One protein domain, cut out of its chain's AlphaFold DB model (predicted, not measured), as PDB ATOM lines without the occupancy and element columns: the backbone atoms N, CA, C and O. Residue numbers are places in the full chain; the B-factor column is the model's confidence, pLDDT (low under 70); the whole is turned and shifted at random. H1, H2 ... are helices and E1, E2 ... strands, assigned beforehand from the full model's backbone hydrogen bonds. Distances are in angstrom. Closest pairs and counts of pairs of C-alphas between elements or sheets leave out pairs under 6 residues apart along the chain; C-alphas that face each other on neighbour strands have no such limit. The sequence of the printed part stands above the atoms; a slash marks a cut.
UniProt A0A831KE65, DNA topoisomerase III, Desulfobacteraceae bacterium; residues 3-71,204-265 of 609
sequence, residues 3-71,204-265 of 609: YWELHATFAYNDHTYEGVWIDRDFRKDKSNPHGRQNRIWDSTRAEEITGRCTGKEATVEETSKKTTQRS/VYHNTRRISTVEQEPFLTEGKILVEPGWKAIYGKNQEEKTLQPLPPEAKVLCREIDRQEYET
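AT A GLANCE: This is residues 3 to 71 and 204 to 265 of the 609 residues of the protein "DNA topoisomerase III" of Desulfobacteraceae bacterium (UniProt A0A831KE65). Six antiparallel strands make a flattened barrel, closed only by short pairings of E2 with E5 and of E3 with E6; the long strands E3, E4 and E5 run on past it as a three-stranded arm, with H2 at its far end. H1 packs outside, along E1 and E6. The 131 printed residues hold E1, E2, H1, E3, E4, E5, H2 and E6 in chain order, a mixed class. The whole is only just compact, close to loose, with a radius of gyration of the C-alphas of 16.7 A, and flat, spanning 50 by 42 by 23 A.

IN THESE COORDINATES: E1, residues 3 to 12, starts at C-alpha 3 (122.185, 83.030, 80.604); E2 is residues 15 to 21. E3, residues 57 to 69, 36.2 A long, bends by 51 degrees at residue 66. E4 is residues 204 to 214, 32.2 A; E5 is residues 217 to 228, 34.9 A. E6, residues 253 to 264, 31.2 A, bends by 58 degrees at residue 256 and ends at C-alpha 264 (126.220, 81.372, 76.413). H1 is residues 43 to 53; H2 is residues 230 to 235.

HOW THE PARTS SIT: Round the ring, N and O pairs within hydrogen-bond range include N 8 and O 19 in hairpin E1 and E2, 2.8 A; N 20 and O 220 between E2 and E5, 2.9 A; N 208 and O 223 in hairpin E4 and E5, 2.8 A; N 63 and O 209 between E3 and E4, 2.9 A; N 58 and O 253 between E3 and E6, 2.8 A; and N 7 and O 259 between E1 and E6, 2.9 A. H1 lies outside the barrel over E1, height over the sheet 8.2 A, along the strands at 6 degrees to E1 on the local plane. Its closest C-alphas to E6 are Thr 50 and Ile 258, 6.0 A. H2 is on the barrel; its closest C-alphas to E4 are Gly 230 and Val 204, 7.1 A. H1 and H2 are apart. Every O i to N i+4 pair is within range in H1; in H2 0 of 2 are, beside 3 of 3 O i to N i+3 pairs.

THE WHOLE: The C-alphas of Thr 44 and Ile 234, the two farthest apart, are 49.8 A apart. Residues 72 to 203 are not printed; C-alphas 71 and 204 are 11.3 A apart across the cut. The links E2 to H1 and H2 to E6 are long. Residues 237 to 243 have pLDDT under 70.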
ATOM      1  N   TYR A   3     122.727  81.898  79.865       95.62
ATOM      2  CA  TYR A   3     122.185  83.030  80.604       95.62
ATOM      3  C   TYR A   3     121.327  83.897  79.684       95.62
ATOM      4  O   TYR A   3     121.466  83.846  78.465       95.62
ATOM      5  N   TRP A   4     120.487  84.737  80.272       97.62
ATOM      6  CA  TRP A   4     119.621  85.662  79.558       97.62
ATOM      7  C   TRP A   4     119.972  87.107  79.904       97.62
ATOM      8  O   TRP A   4     120.362  87.417  81.034       97.62
ATOM      9  N   GLU A   5     119.831  87.987  78.920       97.94
ATOM     10  CA  GLU A   5     119.816  89.437  79.104       97.94
ATOM     11  C   GLU A   5     118.474  89.971  78.596       97.94
ATOM     12  O   GLU A   5     117.948  89.488  77.593       97.94
ATOM     13  N   LEU A   6     117.918  90.969  79.283       98.06
ATOM     14  CA  LEU A   6     116.669  91.616  78.884       98.06
ATOM     15  C   LEU A   6     116.978  93.015  78.363       98.06
ATOM     16  O   LEU A   6     117.469  93.861  79.116       98.06
ATOM     17  N   HIS A   7     116.704  93.245  77.082       98.06
ATOM     18  CA  HIS A   7     116.947  94.510  76.393       98.06
ATOM     19  C   HIS A   7     115.607  95.200  76.146       98.06
ATOM     20  O   HIS A   7     114.847  94.803  75.272       98.06
ATOM     21  N   ALA A   8     115.295  96.209  76.951       97.38
ATOM     22  CA  ALA A   8     114.048  96.955  76.871       97.38
ATOM     23  C   ALA A   8     114.173  98.166  75.940       97.38
ATOM     24  O   ALA A   8     115.108  98.963  76.071       97.38
ATOM     25  N   THR A   9     113.190  98.356  75.063       97.12
ATOM     26  CA  THR A   9     113.020  99.587  74.286       97.12
ATOM     27  C   THR A   9     112.075 100.518  75.033       97.12
ATOM     28  O   THR A   9     110.866 100.290  75.125       97.12
ATOM     29  N   PHE A  10     112.623 101.615  75.535       96.00
ATOM     30  CA  PHE A  10     111.873 102.682  76.178       96.00
ATOM     31  C   PHE A  10     111.491 103.756  75.172       96.00
ATOM     32  O   PHE A  10     112.272 104.085  74.280       96.00
ATOM     33  N   ALA A  11     110.308 104.336  75.337       93.81
ATOM     34  CA  ALA A  11     109.808 105.397  74.484       93.81
ATOM     35  C   ALA A  11     109.323 106.605  75.274       93.81
ATOM     36  O   ALA A  11     108.614 106.475  76.270       93.81
ATOM     37  N   TYR A  12     109.669 107.777  74.760       91.00
ATOM     38  CA  TYR A  12     109.209 109.069  75.235       91.00
ATOM     39  C   TYR A  12     108.938 109.956  74.017       91.00
ATOM     40  O   TYR A  12     109.861 110.265  73.260       91.00
ATOM     41  N   ASN A  13     107.679 110.347  73.808       87.06
ATOM     42  CA  ASN A  13     107.217 110.997  72.573       87.06
ATOM     43  C   ASN A  13     107.655 110.197  71.321       87.06
ATOM     44  O   ASN A  13     107.428 108.986  71.246       87.06
ATOM     45  N   ASP A  14     108.322 110.858  70.372       83.56
ATOM     46  CA  ASP A  14     108.841 110.263  69.132       83.56
ATOM     47  C   ASP A  14     110.257 109.675  69.280       83.56
ATOM     48  O   ASP A  14     110.861 109.227  68.304       83.56
ATOM     49  N   HIS A  15     110.816 109.672  70.494       87.00
ATOM     50  CA  HIS A  15     112.165 109.185  70.764       87.00
ATOM     51  C   HIS A  15     112.140 107.839  71.482       87.00
ATOM     52  O   HIS A  15     111.339 107.607  72.390       87.00
ATOM     53  N   THR A  16     113.064 106.960  71.102       92.19
ATOM     54  CA  THR A  16     113.292 105.685  71.780       92.19
ATOM     55  C   THR A  16     114.732 105.558  72.252       92.19
ATOM     56  O   THR A  16     115.648 106.184  71.711       92.19
ATOM     57  N   TYR A  17     114.936 104.755  73.291       93.06
ATOM     58  CA  TYR A  17     116.257 104.370  73.769       93.06
ATOM     59  C   TYR A  17     116.233 102.951  74.343       93.06
ATOM     60  O   TYR A  17     115.206 102.483  74.821       93.06
ATOM     61  N   GLU A  18     117.378 102.274  74.301       94.94
ATOM     62  CA  GLU A  18     117.533 100.902  74.797       94.94
ATOM     63  C   GLU A  18     118.070 100.914  76.233       94.94
ATOM     64  O   GLU A  18     118.993 101.675  76.549       94.94
ATOM     65  N   GLY A  19     117.530 100.065  77.102       95.88
ATOM     66  CA  GLY A  19     118.054  99.809  78.442       95.88
ATOM     67  C   GLY A  19     118.198  98.315  78.697       95.88
ATOM     68  O   GLY A  19     117.348  97.529  78.297       95.88
ATOM     69  N   VAL A  20     119.269  97.917  79.375       97.81
ATOM     70  CA  VAL A  20     119.521  96.511  79.719       97.81
ATOM     71  C   VAL A  20     119.159  96.294  81.178       97.81
ATOM     72  O   VAL A  20     119.608  97.060  82.032       97.81
ATOM     73  N   TRP A  21     118.365  95.270  81.480       98.25
ATOM     74  CA  TRP A  21     118.040  94.919  82.863       98.25
ATOM     75  C   TRP A  21     119.312  94.692  83.687       98.25
ATOM     76  O   TRP A  21     120.294  94.121  83.199       98.25
ATOM     77  N   ILE A  22     119.297  95.143  84.941       97.62
ATOM     78  CA  ILE A  22     120.384  94.921  85.889       97.62
ATOM     79  C   ILE A  22     119.862  94.450  87.247       97.62
ATOM     80  O   ILE A  22     118.890  94.967  87.780       97.62
ATOM     81  N   ASP A  23     120.593  93.540  87.867       94.56
ATOM     82  CA  ASP A  23     120.472  93.215  89.278       94.56
ATOM     83  C   ASP A  23     121.219  94.279  90.109       94.56
ATOM     84  O   ASP A  23     122.451  94.373  90.061       94.56
ATOM     85  N   ARG A  24     120.480  95.110  90.861       91.31
ATOM     86  CA  ARG A  24     121.057  96.157  91.734       91.31
ATOM     87  C   ARG A  24     121.821  95.573  92.928       91.31
ATOM     88  O   ARG A  24     122.761  96.203  93.435       91.31
ATOM     89  N   ASP A  25     121.461  94.365  93.343       91.19
ATOM     90  CA  ASP A  25     122.049  93.687  94.492       91.19
ATOM     91  C   ASP A  25     123.248  92.830  94.098       91.19
ATOM     92  O   ASP A  25     124.008  92.395  94.964       91.19
ATOM     93  N   PHE A  26     123.509  92.680  92.794       92.31
ATOM     94  CA  PHE A  26     124.677  91.968  92.304       92.31
ATOM     95  C   PHE A  26     125.963  92.491  92.953       92.31
ATOM     96  O   PHE A  26     126.314  93.679  92.901       92.31
ATOM     97  N   ARG A  27     126.716  91.564  93.542       89.94
ATOM     98  CA  ARG A  27     128.081  91.775  94.020       89.94
ATOM     99  C   ARG A  27     128.976  90.750  93.353       89.94
ATOM    100  O   ARG A  27     128.624  89.581  93.217       89.94
ATOM    101  N   LYS A  28     130.142  91.205  92.897       86.25
ATOM    102  CA  LYS A  28     131.092  90.327  92.223       86.25
ATOM    103  C   LYS A  28     131.674  89.346  93.237       86.25
ATOM    104  O   LYS A  28     132.425  89.753  94.116       86.25
ATOM    105  N   ASP A  29     131.356  88.075  93.053       82.62
ATOM    106  CA  ASP A  29     131.883  86.970  93.841       82.62
ATOM    107  C   ASP A  29     132.986  86.239  93.054       82.62
ATOM    108  O   ASP A  29     132.876  86.041  91.841       82.62
ATOM    109  N   LYS A  30     134.065  85.842  93.738       81.31
ATOM    110  CA  LYS A  30     135.115  84.988  93.166       81.31
ATOM    111  C   LYS A  30     134.589  83.581  92.851       81.31
ATOM    112  O   LYS A  30     135.076  82.981  91.898       81.31
ATOM    113  N   SER A  31     133.591  83.091  93.594       80.94
ATOM    114  CA  SER A  31     132.964  81.779  93.377       80.94
ATOM    115  C   SER A  31     132.114  81.726  92.098       80.94
ATOM    116  O   SER A  31     131.979  80.671  91.481       80.94
ATOM    117  N   ASN A  32     131.604  82.880  91.647       81.44
ATOM    118  CA  ASN A  32     130.852  83.029  90.405       81.44
ATOM    119  C   ASN A  32     131.628  83.895  89.391       81.44
ATOM    120  O   ASN A  32     131.288  85.065  89.162       81.44
ATOM    121  N   PRO A  33     132.657  83.341  88.720       82.19
ATOM    122  CA  PRO A  33     133.506  84.100  87.798       82.19
ATOM    123  C   PRO A  33     132.726  84.669  86.599       82.19
ATOM    124  O   PRO A  33     133.110  85.694  86.008       82.19
ATOM    125  N   HIS A  34     131.609  84.028  86.246       86.94
ATOM    126  CA  HIS A  34     130.732  84.431  85.152       86.94
ATOM    127  C   HIS A  34     129.625  85.405  85.578       86.94
ATOM    128  O   HIS A  34     128.970  85.971  84.703       86.94
ATOM    129  N   GLY A  35     129.446  85.664  86.875       88.38
ATOM    130  CA  GLY A  35     128.457  86.602  87.392       88.38
ATOM    131  C   GLY A  35     128.677  88.007  86.840       88.38
ATOM    132  O   GLY A  35     129.793  88.537  86.870       88.38
ATOM    133  N   ARG A  36     127.623  88.618  86.306       92.81
ATOM    134  CA  ARG A  36     127.585  90.027  85.896       92.81
ATOM    135  C   ARG A  36     126.218  90.578  86.279       92.81
ATOM    136  O   ARG A  36     125.248  89.831  86.247       92.81
ATOM    137  N   GLN A  37     126.149  91.875  86.575       94.94
ATOM    138  CA  GLN A  37     124.909  92.535  86.995       94.94
ATOM    139  C   GLN A  37     123.767  92.390  85.979       94.94
ATOM    140  O   GLN A  37     122.615  92.412  86.363       94.94
ATOM    141  N   ASN A  38     124.066  92.242  84.689       95.44
ATOM    142  CA  ASN A  38     123.068  92.194  83.621       95.44
ATOM    143  C   ASN A  38     122.675  90.765  83.200       95.44
ATOM    144  O   ASN A  38     122.066  90.600  82.150       95.44
ATOM    145  N   ARG A  39     123.076  89.731  83.955       95.94
ATOM    146  CA  ARG A  39     122.844  88.323  83.594       95.94
ATOM    147  C   ARG A  39     121.800  87.684  84.490       95.94
ATOM    148  O   ARG A  39     121.957  87.676  85.709       95.94
ATOM    149  N   ILE A  40     120.811  87.060  83.868       95.81
ATOM    150  CA  ILE A  40     119.805  86.230  84.524       95.81
ATOM    151  C   ILE A  40     120.128  84.769  84.204       95.81
ATOM    152  O   ILE A  40     120.317  84.423  83.043       95.81
ATOM    153  N   TRP A  41     120.231  83.911  85.218       94.38
ATOM    154  CA  TRP A  41     120.566  82.488  85.037       94.38
ATOM    155  C   TRP A  41     119.340  81.574  84.960       94.38
ATOM    156  O   TRP A  41     119.467  80.429  84.548       94.38
ATOM    157  N   ASP A  42     118.174  82.070  85.368       95.38
ATOM    158  CA  ASP A  42     116.905  81.346  85.331       95.38
ATOM    159  C   ASP A  42     116.025  81.903  84.206       95.38
ATOM    160  O   ASP A  42     115.653  83.080  84.212       95.38
ATOM    161  N   SER A  43     115.703  81.044  83.238       95.69
ATOM    162  CA  SER A  43     114.856  81.388  82.094       95.69
ATOM    163  C   SER A  43     113.449  81.816  82.521       95.69
ATOM    164  O   SER A  43     112.901  82.769  81.962       95.69
ATOM    165  N   THR A  44     112.898  81.178  83.560       96.50
ATOM    166  CA  THR A  44     111.552  81.460  84.082       96.50
ATOM    167  C   THR A  44     111.494  82.875  84.637       96.50
ATOM    168  O   THR A  44     110.639  83.665  84.251       96.50
ATOM    169  N   ARG A  45     112.489  83.252  85.451       96.12
ATOM    170  CA  ARG A  45     112.625  84.619  85.968       96.12
ATOM    171  C   ARG A  45     112.733  85.651  84.842       96.12
ATOM    172  O   ARG A  45     112.126  86.717  84.925       96.12
ATOM    173  N   ALA A  46     113.502  85.356  83.792       96.56
ATOM    174  CA  ALA A  46     113.623  86.248  82.637       96.56
ATOM    175  C   ALA A  46     112.274  86.435  81.911       96.56
ATOM    176  O   ALA A  46     111.952  87.544  81.479       96.56
ATOM    177  N   GLU A  47     111.472  85.373  81.804       96.94
ATOM    178  CA  GLU A  47     110.124  85.406  81.224       96.94
ATOM    179  C   GLU A  47     109.136  86.212  82.072       96.94
ATOM    180  O   GLU A  47     108.440  87.083  81.551       96.94
ATOM    181  N   GLU A  48     109.130  85.990  83.387       96.56
ATOM    182  CA  GLU A  48     108.271  86.709  84.329       96.56
ATOM    183  C   GLU A  48     108.531  88.218  84.316       96.56
ATOM    184  O   GLU A  48     107.585  89.006  84.268       96.56
ATOM    185  N   ILE A  49     109.805  88.634  84.322       96.38
ATOM    186  CA  ILE A  49     110.183  90.053  84.229       96.38
ATOM    187  C   ILE A  49     109.708  90.638  82.896       96.38
ATOM    188  O   ILE A  49     109.109  91.713  82.867       96.38
ATOM    189  N   THR A  50     109.915  89.912  81.793       96.62
ATOM    190  CA  THR A  50     109.478  90.336  80.455       96.62
ATOM    191  C   THR A  50     107.964  90.582  80.419       96.62
ATOM    192  O   THR A  50     107.526  91.655  79.998       96.62
ATOM    193  N   GLY A  51     107.163  89.631  80.911       95.81
ATOM    194  CA  GLY A  51     105.701  89.738  80.932       95.81
ATOM    195  C   GLY A  51     105.173  90.833  81.861       95.81
ATOM    196  O   GLY A  51     104.216  91.523  81.515       95.81
ATOM    197  N   ARG A  52     105.812  91.037  83.020       96.44
ATOM    198  CA  ARG A  52     105.409  92.057  84.000       96.44
ATOM    199  C   ARG A  52     105.686  93.479  83.512       96.44
ATOM    200  O   ARG A  52     104.867  94.364  83.743       96.44
ATOM    201  N   CYS A  53     106.826  93.696  82.854       97.12
ATOM    202  CA  CYS A  53     107.314  95.031  82.506       97.12
ATOM    203  C   CYS A  53     106.903  95.509  81.102       97.12
ATOM    204  O   CYS A  53     106.892  96.716  80.852       97.12
ATOM    205  N   THR A  54     106.585  94.610  80.170       96.56
ATOM    206  CA  THR A  54     106.240  95.011  78.794       96.56
ATOM    207  C   THR A  54     104.937  95.814  78.753       96.56
ATOM    208  O   THR A  54     103.926  95.425  79.335       96.56
ATOM    209  N   GLY A  55     104.948  96.950  78.054       96.06
ATOM    210  CA  GLY A  55     103.802  97.851  77.912       96.06
ATOM    211  C   GLY A  55     103.502  98.713  79.144       96.06
ATOM    212  O   GLY A  55     102.464  99.374  79.170       96.06
ATOM    213  N   LYS A  56     104.364  98.713  80.168       96.75
ATOM    214  CA  LYS A  56     104.173  99.475  81.414       96.75
ATOM    215  C   LYS A  56     104.970 100.777  81.432       96.75
ATOM    216  O   LYS A  56     105.959 100.936  80.713       96.75
ATOM    217  N   GLU A  57     104.533 101.716  82.267       95.81
ATOM    218  CA  GLU A  57     105.254 102.969  82.498       95.81
ATOM    219  C   GLU A  57     106.530 102.728  83.320       95.81
ATOM    220  O   GLU A  57     106.579 101.858  84.191       95.81
ATOM    221  N   ALA A  58     107.567 103.513  83.037       96.06
ATOM    222  CA  ALA A  58     108.843 103.488  83.729       96.06
ATOM    223  C   ALA A  58     109.056 104.786  84.511       96.06
ATOM    224  O   ALA A  58     108.876 105.880  83.973       96.06
ATOM    225  N   THR A  59     109.535 104.675  85.749       94.12
ATOM    226  CA  THR A  59     110.107 105.816  86.470       94.12
ATOM    227  C   THR A  59     111.572 105.972  86.083       94.12
ATOM    228  O   THR A  59     112.324 104.994  86.048       94.12
ATOM    229  N   VAL A  60     111.989 107.194  85.749       93.75
ATOM    230  CA  VAL A  60     113.333 107.446  85.223       93.75
ATOM    231  C   VAL A  60     114.167 108.267  86.191       93.75
ATOM    232  O   VAL A  60     113.811 109.384  86.556       93.75
ATOM    233  N   GLU A  61     115.333 107.731  86.530       92.06
ATOM    234  CA  GLU A  61     116.400 108.433  87.234       92.06
ATOM    235  C   GLU A  61     117.568 108.637  86.270       92.06
ATOM    236  O   GLU A  61     118.141 107.674  85.757       92.06
ATOM    237  N   GLU A  62     117.955 109.886  86.022       89.94
ATOM    238  CA  GLU A  62     119.093 110.210  85.166       89.94
ATOM    239  C   GLU A  62     120.167 110.969  85.942       89.94
ATOM    240  O   GLU A  62     119.903 111.934  86.654       89.94
ATOM    241  N   THR A  63     121.413 110.539  85.771       88.88
ATOM    242  CA  THR A  63     122.588 111.230  86.297       88.88
ATOM    243  C   THR A  63     123.576 111.458  85.166       88.88
ATOM    244  O   THR A  63     123.866 110.552  84.385       88.88
ATOM    245  N   SER A  64     124.118 112.670  85.070       86.44
ATOM    246  CA  SER A  64     125.177 112.990  84.113       86.44
ATOM    247  C   SER A  64     126.403 113.495  84.854       86.44
ATOM    248  O   SER A  64     126.327 114.427  85.653       86.44
ATOM    249  N   LYS A  65     127.556 112.871  84.598       91.12
ATOM    250  CA  LYS A  65     128.831 113.252  85.213       91.12
ATOM    251  C   LYS A  65     129.857 113.602  84.147       91.12
ATOM    252  O   LYS A  65     130.151 112.800  83.257       91.12
ATOM    253  N   LYS A  66     130.464 114.785  84.288       92.38
ATOM    254  CA  LYS A  66     131.651 115.167  83.516       92.38
ATOM    255  C   LYS A  66     132.824 114.288  83.958       92.38
ATOM    256  O   LYS A  66     133.198 114.286  85.130       92.38
ATOM    257  N   THR A  67     133.407 113.534  83.032       94.00
ATOM    258  CA  THR A  67     134.603 112.714  83.270       94.00
ATOM    259  C   THR A  67     135.705 113.090  82.292       94.00
ATOM    260  O   THR A  67     135.444 113.585  81.197       94.00
ATOM    261  N   THR A  68     136.959 112.884  82.685       95.56
ATOM    262  CA  THR A  68     138.114 113.197  81.840       95.56
ATOM    263  C   THR A  68     138.968 111.954  81.616       95.56
ATOM    264  O   THR A  68     139.058 111.070  82.465       95.56
ATOM    265  N   GLN A  69     139.598 111.868  80.448       94.56
ATOM    266  CA  GLN A  69     140.496 110.785  80.069       94.56
ATOM    267  C   GLN A  69     141.800 111.375  79.539       94.56
ATOM    268  O   GLN A  69     141.846 111.938  78.443       94.56
ATOM    269  N   ARG A  70     142.886 111.210  80.292       95.88
ATOM    270  CA  ARG A  70     144.229 111.607  79.844       95.88
ATOM    271  C   ARG A  70     144.730 110.675  78.733       95.88
ATOM    272  O   ARG A  70     144.366 109.499  78.702       95.88
ATOM    273  N   SER A  71     145.595 111.181  77.849       96.06
ATOM    274  CA  SER A  71     146.303 110.335  76.875       96.06
ATOM    275  C   SER A  71     147.087 109.253  77.608       96.06
ATOM    276  O   SER A  71     147.712 109.580  78.615       96.06
ATOM    277  N   VAL A 204     137.334 115.004  77.273       94.31
ATOM    278  CA  VAL A 204     136.264 115.280  78.232       94.31
ATOM    279  C   VAL A 204     134.981 114.635  77.740       94.31
ATOM    280  O   VAL A 204     134.586 114.851  76.596       94.31
ATOM    281  N   TYR A 205     134.319 113.885  78.617       89.19
ATOM    282  CA  TYR A 205     133.055 113.221  78.323       89.19
ATOM    283  C   TYR A 205     131.957 113.640  79.288       89.19
ATOM    284  O   TYR A 205     132.221 113.847  80.475       89.19
ATOM    285  N   HIS A 206     130.721 113.654  78.798       87.94
ATOM    286  CA  HIS A 206     129.539 113.489  79.635       87.94
ATOM    287  C   HIS A 206     129.144 112.016  79.624       87.94
ATOM    288  O   HIS A 206     128.774 111.477  78.581       87.94
ATOM    289  N   ASN A 207     129.275 111.363  80.779       88.69
ATOM    290  CA  ASN A 207     128.749 110.020  80.979       88.69
ATOM    291  C   ASN A 207     127.351 110.171  81.568       88.69
ATOM    292  O   ASN A 207     127.215 110.623  82.708       88.69
ATOM    293  N   THR A 208     126.345 109.815  80.782       88.69
ATOM    294  CA  THR A 208     124.949 109.800  81.205       88.69
ATOM    295  C   THR A 208     124.594 108.381  81.603       88.69
ATOM    296  O   THR A 208     124.762 107.447  80.821       88.69
ATOM    297  N   ARG A 209     124.103 108.227  82.825       91.94
ATOM    298  CA  ARG A 209     123.567 106.981  83.345       91.94
ATOM    299  C   ARG A 209     122.094 107.198  83.641       91.94
ATOM    300  O   ARG A 209     121.762 107.996  84.517       91.94
ATOM    301  N   ARG A 210     121.241 106.479  82.921       93.31
ATOM    302  CA  ARG A 210     119.789 106.502  83.080       93.31
ATOM    303  C   ARG A 210     119.320 105.142  83.574       93.31
ATOM    304  O   ARG A 210     119.659 104.129  82.966       93.31
ATOM    305  N   ILE A 211     118.559 105.124  84.662       95.19
ATOM    306  CA  ILE A 211     117.833 103.944  85.122       95.19
ATOM    307  C   ILE A 211     116.352 104.162  84.880       95.19
ATOM    308  O   ILE A 211     115.773 105.094  85.425       95.19
ATOM    309  N   SER A 212     115.760 103.291  84.071       96.12
ATOM    310  CA  SER A 212     114.313 103.225  83.878       96.12
ATOM    311  C   SER A 212     113.802 102.043  84.696       96.12
ATOM    312  O   SER A 212     114.223 100.915  84.450       96.12
ATOM    313  N   THR A 213     112.972 102.290  85.705       96.62
ATOM    314  CA  THR A 213     112.450 101.250  86.603       96.62
ATOM    315  C   THR A 213     110.996 100.970  86.262       96.62
ATOM    316  O   THR A 213     110.176 101.884  86.277       96.62
ATOM    317  N   VAL A 214     110.675  99.713  85.966       97.00
ATOM    318  CA  VAL A 214     109.331  99.263  85.585       97.00
ATOM    319  C   VAL A 214     108.927  98.149  86.533       97.00
ATOM    320  O   VAL A 214     109.615  97.139  86.582       97.00
ATOM    321  N   GLU A 215     107.840  98.305  87.292       95.25
ATOM    322  CA  GLU A 215     107.380  97.266  88.237       95.25
ATOM    323  C   GLU A 215     108.509  96.769  89.174       95.25
ATOM    324  O   GLU A 215     108.675  95.573  89.399       95.25
ATOM    325  N   GLN A 216     109.311  97.713  89.694       94.12
ATOM    326  CA  GLN A 216     110.514  97.504  90.528       94.12
ATOM    327  C   GLN A 216     111.744  96.913  89.809       94.12
ATOM    328  O   GLN A 216     112.820  96.857  90.401       94.12
ATOM    329  N   GLU A 217     111.638  96.567  88.527       97.06
ATOM    330  CA  GLU A 217     112.737  96.013  87.731       97.06
ATOM    331  C   GLU A 217     113.532  97.138  87.042       97.06
ATOM    332  O   GLU A 217     112.957  97.927  86.281       97.06
ATOM    333  N   PRO A 218     114.848  97.272  87.295       97.44
ATOM    334  CA  PRO A 218     115.628  98.394  86.792       97.44
ATOM    335  C   PRO A 218     116.375  98.058  85.497       97.44
ATOM    336  O   PRO A 218     117.123  97.086  85.409       97.44
ATOM    337  N   PHE A 219     116.260  98.953  84.518       97.88
ATOM    338  CA  PHE A 219     116.952  98.877  83.236       97.88
ATOM    339  C   PHE A 219     117.952 100.023  83.104       97.88
ATOM    340  O   PHE A 219     117.603 101.198  83.228       97.88
ATOM    341  N   LEU A 220     119.209  99.670  82.856       96.56
ATOM    342  CA  LEU A 220     120.334 100.580  82.728       96.56
ATOM    343  C   LEU A 220     120.574 100.961  81.269       96.56
ATOM    344  O   LEU A 220     120.851 100.115  80.421       96.56
ATOM    345  N   THR A 221     120.588 102.263  81.024       94.38
ATOM    346  CA  THR A 221     121.064 102.862  79.784       94.38
ATOM    347  C   THR A 221     122.282 103.729  80.090       94.38
ATOM    348  O   THR A 221     122.215 104.664  80.893       94.38
ATOM    349  N   GLU A 222     123.404 103.440  79.433       90.31
ATOM    350  CA  GLU A 222     124.624 104.241  79.539       90.31
ATOM    351  C   GLU A 222     124.935 104.921  78.207       90.31
ATOM    352  O   GLU A 222     125.067 104.282  77.164       90.31
ATOM    353  N   GLY A 223     125.070 106.242  78.258       85.06
ATOM    354  CA  GLY A 223     125.532 107.075  77.161       85.06
ATOM    355  C   GLY A 223     126.870 107.709  77.510       85.06
ATOM    356  O   GLY A 223     127.124 108.092  78.654       85.06
ATOM    357  N   LYS A 224     127.733 107.856  76.512       83.31
ATOM    358  CA  LYS A 224     129.000 108.569  76.650       83.31
ATOM    359  C   LYS A 224     129.140 109.512  75.473       83.31
ATOM    360  O   LYS A 224     129.065 109.060  74.340       83.31
ATOM    361  N   ILE A 225     129.300 110.801  75.756       81.62
ATOM    362  CA  ILE A 225     129.395 111.847  74.734       81.62
ATOM    363  C   ILE A 225     130.733 112.554  74.885       81.62
ATOM    364  O   ILE A 225     130.990 113.177  75.918       81.62
ATOM    365  N   LEU A 226     131.582 112.482  73.861       83.81
ATOM    366  CA  LEU A 226     132.812 113.259  73.760       83.81
ATOM    367  C   LEU A 226     132.505 114.748  73.534       83.81
ATOM    368  O   LEU A 226     132.116 115.158  72.443       83.81
ATOM    369  N   VAL A 227     132.739 115.559  74.564       87.75
ATOM    370  CA  VAL A 227     132.494 117.012  74.567       87.75
ATOM    371  C   VAL A 227     133.704 117.758  74.036       87.75
ATOM    372  O   VAL A 227     133.613 118.563  73.114       87.75
ATOM    373  N   GLU A 228     134.866 117.458  74.610       91.75
ATOM    374  CA  GLU A 228     136.134 118.053  74.215       91.75
ATOM    375  C   GLU A 228     137.065 116.910  73.807       91.75
ATOM    376  O   GLU A 228     137.391 116.056  74.638       91.75
ATOM    377  N   PRO A 229     137.509 116.840  72.540       90.75
ATOM    378  CA  PRO A 229     138.325 115.725  72.073       90.75
ATOM    379  C   PRO A 229     139.693 115.665  72.758       90.75
ATOM    380  O   PRO A 229     140.249 114.577  72.910       90.75
ATOM    381  N   GLY A 230     140.244 116.812  73.172       95.19
ATOM    382  CA  GLY A 230     141.587 116.897  73.742       95.19
ATOM    383  C   GLY A 230     142.606 116.149  72.874       95.19
ATOM    384  O   GLY A 230     142.598 116.247  71.646       95.19
ATOM    385  N   TRP A 231     143.436 115.320  73.504       95.69
ATOM    386  CA  TRP A 231     144.425 114.480  72.819       95.69
ATOM    387  C   TRP A 231     143.847 113.516  71.767       95.69
ATOM    388  O   TRP A 231     144.570 113.119  70.851       95.69
ATOM    389  N   LYS A 232     142.561 113.130  71.845       93.69
ATOM    390  CA  LYS A 232     141.953 112.243  70.837       93.69
ATOM    391  C   LYS A 232     141.892 112.892  69.453       93.69
ATOM    392  O   LYS A 232     141.885 112.161  68.465       93.69
ATOM    393  N   ALA A 233     141.910 114.227  69.364       93.06
ATOM    394  CA  ALA A 233     141.902 114.944  68.088       93.06
ATOM    395  C   ALA A 233     143.051 114.506  67.158       93.06
ATOM    396  O   ALA A 233     142.849 114.366  65.953       93.06
ATOM    397  N   ILE A 234     144.219 114.178  67.722       94.31
ATOM    398  CA  ILE A 234     145.426 113.756  66.986       94.31
ATOM    399  C   ILE A 234     145.228 112.432  66.226       94.31
ATOM    400  O   ILE A 234     145.879 112.178  65.208       94.31
ATOM    401  N   TYR A 235     144.335 111.564  66.707       90.06
ATOM    402  CA  TYR A 235     144.060 110.266  66.085       90.06
ATOM    403  C   TYR A 235     142.965 110.330  65.009       90.06
ATOM    404  O   TYR A 235     142.755 109.331  64.322       90.06
ATOM    405  N   GLY A 236     142.324 111.490  64.822       80.56
ATOM    406  CA  GLY A 236     141.173 111.670  63.938       80.56
ATOM    407  C   GLY A 236     139.855 111.228  64.588       80.56
ATOM    408  O   GLY A 236     139.819 110.286  65.381       80.56
ATOM    409  N   LYS A 237     138.755 111.927  64.269       56.31
ATOM    410  CA  LYS A 237     137.398 111.563  64.713       56.31
ATOM    411  C   LYS A 237     137.014 110.214  64.103       56.31
ATOM    412  O   LYS A 237     136.870 110.126  62.893       56.31
ATOM    413  N   ASN A 238     136.837 109.195  64.935       45.06
ATOM    414  CA  ASN A 238     136.177 107.944  64.565       45.06
ATOM    415  C   ASN A 238     135.523 107.353  65.813       45.06
ATOM    416  O   ASN A 238     136.106 106.505  66.485       45.06
ATOM    417  N   GLN A 239     134.343 107.866  66.135       47.47
ATOM    418  CA  GLN A 239     133.235 107.122  66.729       47.47
ATOM    419  C   GLN A 239     132.041 108.077  66.752       47.47
ATOM    420  O   GLN A 239     132.078 109.100  67.432       47.47
ATOM    421  N   GLU A 240     131.012 107.774  65.961       45.28
ATOM    422  CA  GLU A 240     129.661 108.225  66.289       45.28
ATOM    423  C   GLU A 240     129.314 107.531  67.610       45.28
ATOM    424  O   GLU A 240     129.107 106.318  67.656       45.28
ATOM    425  N   GLU A 241     129.410 108.262  68.718       57.06
ATOM    426  CA  GLU A 241     129.026 107.747  70.029       57.06
ATOM    427  C   GLU A 241     127.495 107.847  70.155       57.06
ATOM    428  O   GLU A 241     126.905 108.870  69.789       57.06
ATOM    429  N   LYS A 242     126.843 106.779  70.653       54.56
ATOM    430  CA  LYS A 242     125.398 106.768  70.939       54.56
ATOM    431  C   LYS A 242     125.104 107.910  71.920       54.56
ATOM    432  O   LYS A 242     125.418 107.829  73.107       54.56
ATOM    433  N   THR A 243     124.553 109.000  71.399       63.78
ATOM    434  CA  THR A 243     124.234 110.195  72.179       63.78
ATOM    435  C   THR A 243     122.874 109.973  72.823       63.78
ATOM    436  O   THR A 243     121.873 109.867  72.118       63.78
ATOM    437  N   LEU A 244     122.834 109.871  74.153       73.94
ATOM    438  CA  LEU A 244     121.569 109.831  74.884       73.94
ATOM    439  C   LEU A 244     120.989 111.245  74.941       73.94
ATOM    440  O   LEU A 244     121.629 112.147  75.478       73.94
ATOM    441  N   GLN A 245     119.792 111.438  74.391       74.94
ATOM    442  CA  GLN A 245     119.077 112.706  74.523       74.94
ATOM    443  C   GLN A 245     118.571 112.867  75.961       74.94
ATOM    444  O   GLN A 245     117.963 111.916  76.452       74.94
ATOM    445  N   PRO A 246     118.785 114.014  76.631       75.69
ATOM    446  CA  PRO A 246     118.271 114.249  77.980       75.69
ATOM    447  C   PRO A 246     116.747 114.114  78.038       75.69
ATOM    448  O   PRO A 246     116.054 114.522  77.105       75.69
ATOM    449  N   LEU A 247     116.230 113.578  79.142       82.19
ATOM    450  CA  LEU A 247     114.794 113.575  79.430       82.19
ATOM    451  C   LEU A 247     114.459 114.685  80.437       82.19
ATOM    452  O   LEU A 247     115.280 114.970  81.312       82.19
ATOM    453  N   PRO A 248     113.280 115.324  80.339       81.25
ATOM    454  CA  PRO A 248     112.832 116.239  81.381       81.25
ATOM    455  C   PRO A 248     112.599 115.484  82.703       81.25
ATOM    456  O   PRO A 248     112.333 114.276  82.679       81.25
ATOM    457  N   PRO A 249     112.668 116.174  83.856       76.44
ATOM    458  CA  PRO A 249     112.223 115.605  85.124       76.44
ATOM    459  C   PRO A 249     110.799 115.049  84.990       76.44
ATOM    460  O   PRO A 249     109.965 115.667  84.332       76.44
ATOM    461  N   GLU A 250     110.545 113.881  85.586       78.94
ATOM    462  CA  GLU A 250     109.226 113.220  85.584       78.94
ATOM    463  C   GLU A 250     108.695 112.836  84.185       78.94
ATOM    464  O   GLU A 250     107.488 112.693  83.978       78.94
ATOM    465  N   ALA A 251     109.587 112.631  83.206       84.44
ATOM    466  CA  ALA A 251     109.213 112.142  81.881       84.44
ATOM    467  C   ALA A 251     108.402 110.835  81.965       84.44
ATOM    468  O   ALA A 251     108.871 109.833  82.508       84.44
ATOM    469  N   LYS A 252     107.206 110.829  81.364       88.19
ATOM    470  CA  LYS A 252     106.377 109.625  81.221       88.19
ATOM    471  C   LYS A 252     106.954 108.718  80.145       88.19
ATOM    472  O   LYS A 252     106.690 108.907  78.958       88.19
ATOM    473  N   VAL A 253     107.779 107.768  80.559       94.12
ATOM    474  CA  VAL A 253     108.423 106.818  79.656       94.12
ATOM    475  C   VAL A 253     107.651 105.507  79.640       94.12
ATOM    476  O   VAL A 253     107.307 104.977  80.689       94.12
ATOM    477  N   LEU A 254     107.418 104.960  78.452       96.19
ATOM    478  CA  LEU A 254     106.791 103.654  78.265       96.19
ATOM    479  C   LEU A 254     107.849 102.598  77.922       96.19
ATOM    480  O   LEU A 254     108.632 102.796  76.994       96.19
ATOM    481  N   CYS A 255     107.841 101.462  78.613       96.81
ATOM    482  CA  CYS A 255     108.561 100.261  78.192       96.81
ATOM    483  C   CYS A 255     107.767  99.585  77.066       96.81
ATOM    484  O   CYS A 255     106.777  98.908  77.331       96.81
ATOM    485  N   ARG A 256     108.126  99.821  75.799       96.12
ATOM    486  CA  ARG A 256     107.337  99.338  74.648       96.12
ATOM    487  C   ARG A 256     107.468  97.836  74.448       96.12
ATOM    488  O   ARG A 256     106.472  97.154  74.237       96.12
ATOM    489  N   GLU A 257     108.697  97.352  74.490       96.50
ATOM    490  CA  GLU A 257     109.058  95.966  74.217       96.50
ATOM    491  C   GLU A 257     110.290  95.597  75.036       96.50
ATOM    492  O   GLU A 257     111.099  96.462  75.385       96.50
ATOM    493  N   ILE A 258     110.427  94.309  75.327       97.75
ATOM    494  CA  ILE A 258     111.611  93.735  75.951       97.75
ATOM    495  C   ILE A 258     112.038  92.547  75.097       97.75
ATOM    496  O   ILE A 258     111.312  91.560  74.986       97.75
ATOM    497  N   ASP A 259     113.221  92.650  74.501       97.44
ATOM    498  CA  ASP A 259     113.867  91.554  73.795       97.44
ATOM    499  C   ASP A 259     114.628  90.679  74.802       97.44
ATOM    500  O   ASP A 259     115.614  91.104  75.421       97.44
ATOM    501  N   ARG A 260     114.134  89.453  75.002       97.00
ATOM    502  CA  ARG A 260     114.769  88.436  75.846       97.00
ATOM    503  C   ARG A 260     115.804  87.686  75.019       97.00
ATOM    504  O   ARG A 260     115.468  86.778  74.262       97.00
ATOM    505  N   GLN A 261     117.071  88.009  75.236       97.31
ATOM    506  CA  GLN A 261     118.178  87.432  74.486       97.31
ATOM    507  C   GLN A 261     118.852  86.315  75.279       97.31
ATOM    508  O   GLN A 261     119.318  86.527  76.400       97.31
ATOM    509  N   GLU A 262     118.923  85.128  74.682       97.12
ATOM    510  CA  GLU A 262     119.659  83.989  75.224       97.12
ATOM    511  C   GLU A 262     121.121  84.016  74.772       97.12
ATOM    512  O   GLU A 262     121.440  84.212  73.597       97.12
ATOM    513  N   TYR A 263     122.022  83.800  75.723       95.19
ATOM    514  CA  TYR A 263     123.459  83.828  75.527       95.19
ATOM    515  C   TYR A 263     124.142  82.658  76.224       95.19
ATOM    516  O   TYR A 263     123.674  82.124  77.225       95.19
ATOM    517  N   GLU A 264     125.340  82.327  75.751       94.38
ATOM    518  CA  GLU A 264     126.220  81.372  76.413       94.38
ATOM    519  C   GLU A 264     127.549  82.012  76.809       94.38
ATOM    520  O   GLU A 264     128.154  82.807  76.079       94.38
ATOM    521  N   THR A 265     128.049  81.632  77.986       91.19
ATOM    522  CA  THR A 265     129.410  81.970  78.408       91.19
ATOM    523  C   THR A 265     130.423  81.385  77.431       91.19
ATOM    524  O   THR A 265     130.419  80.182  77.182       91.19
TER     525      THR A 265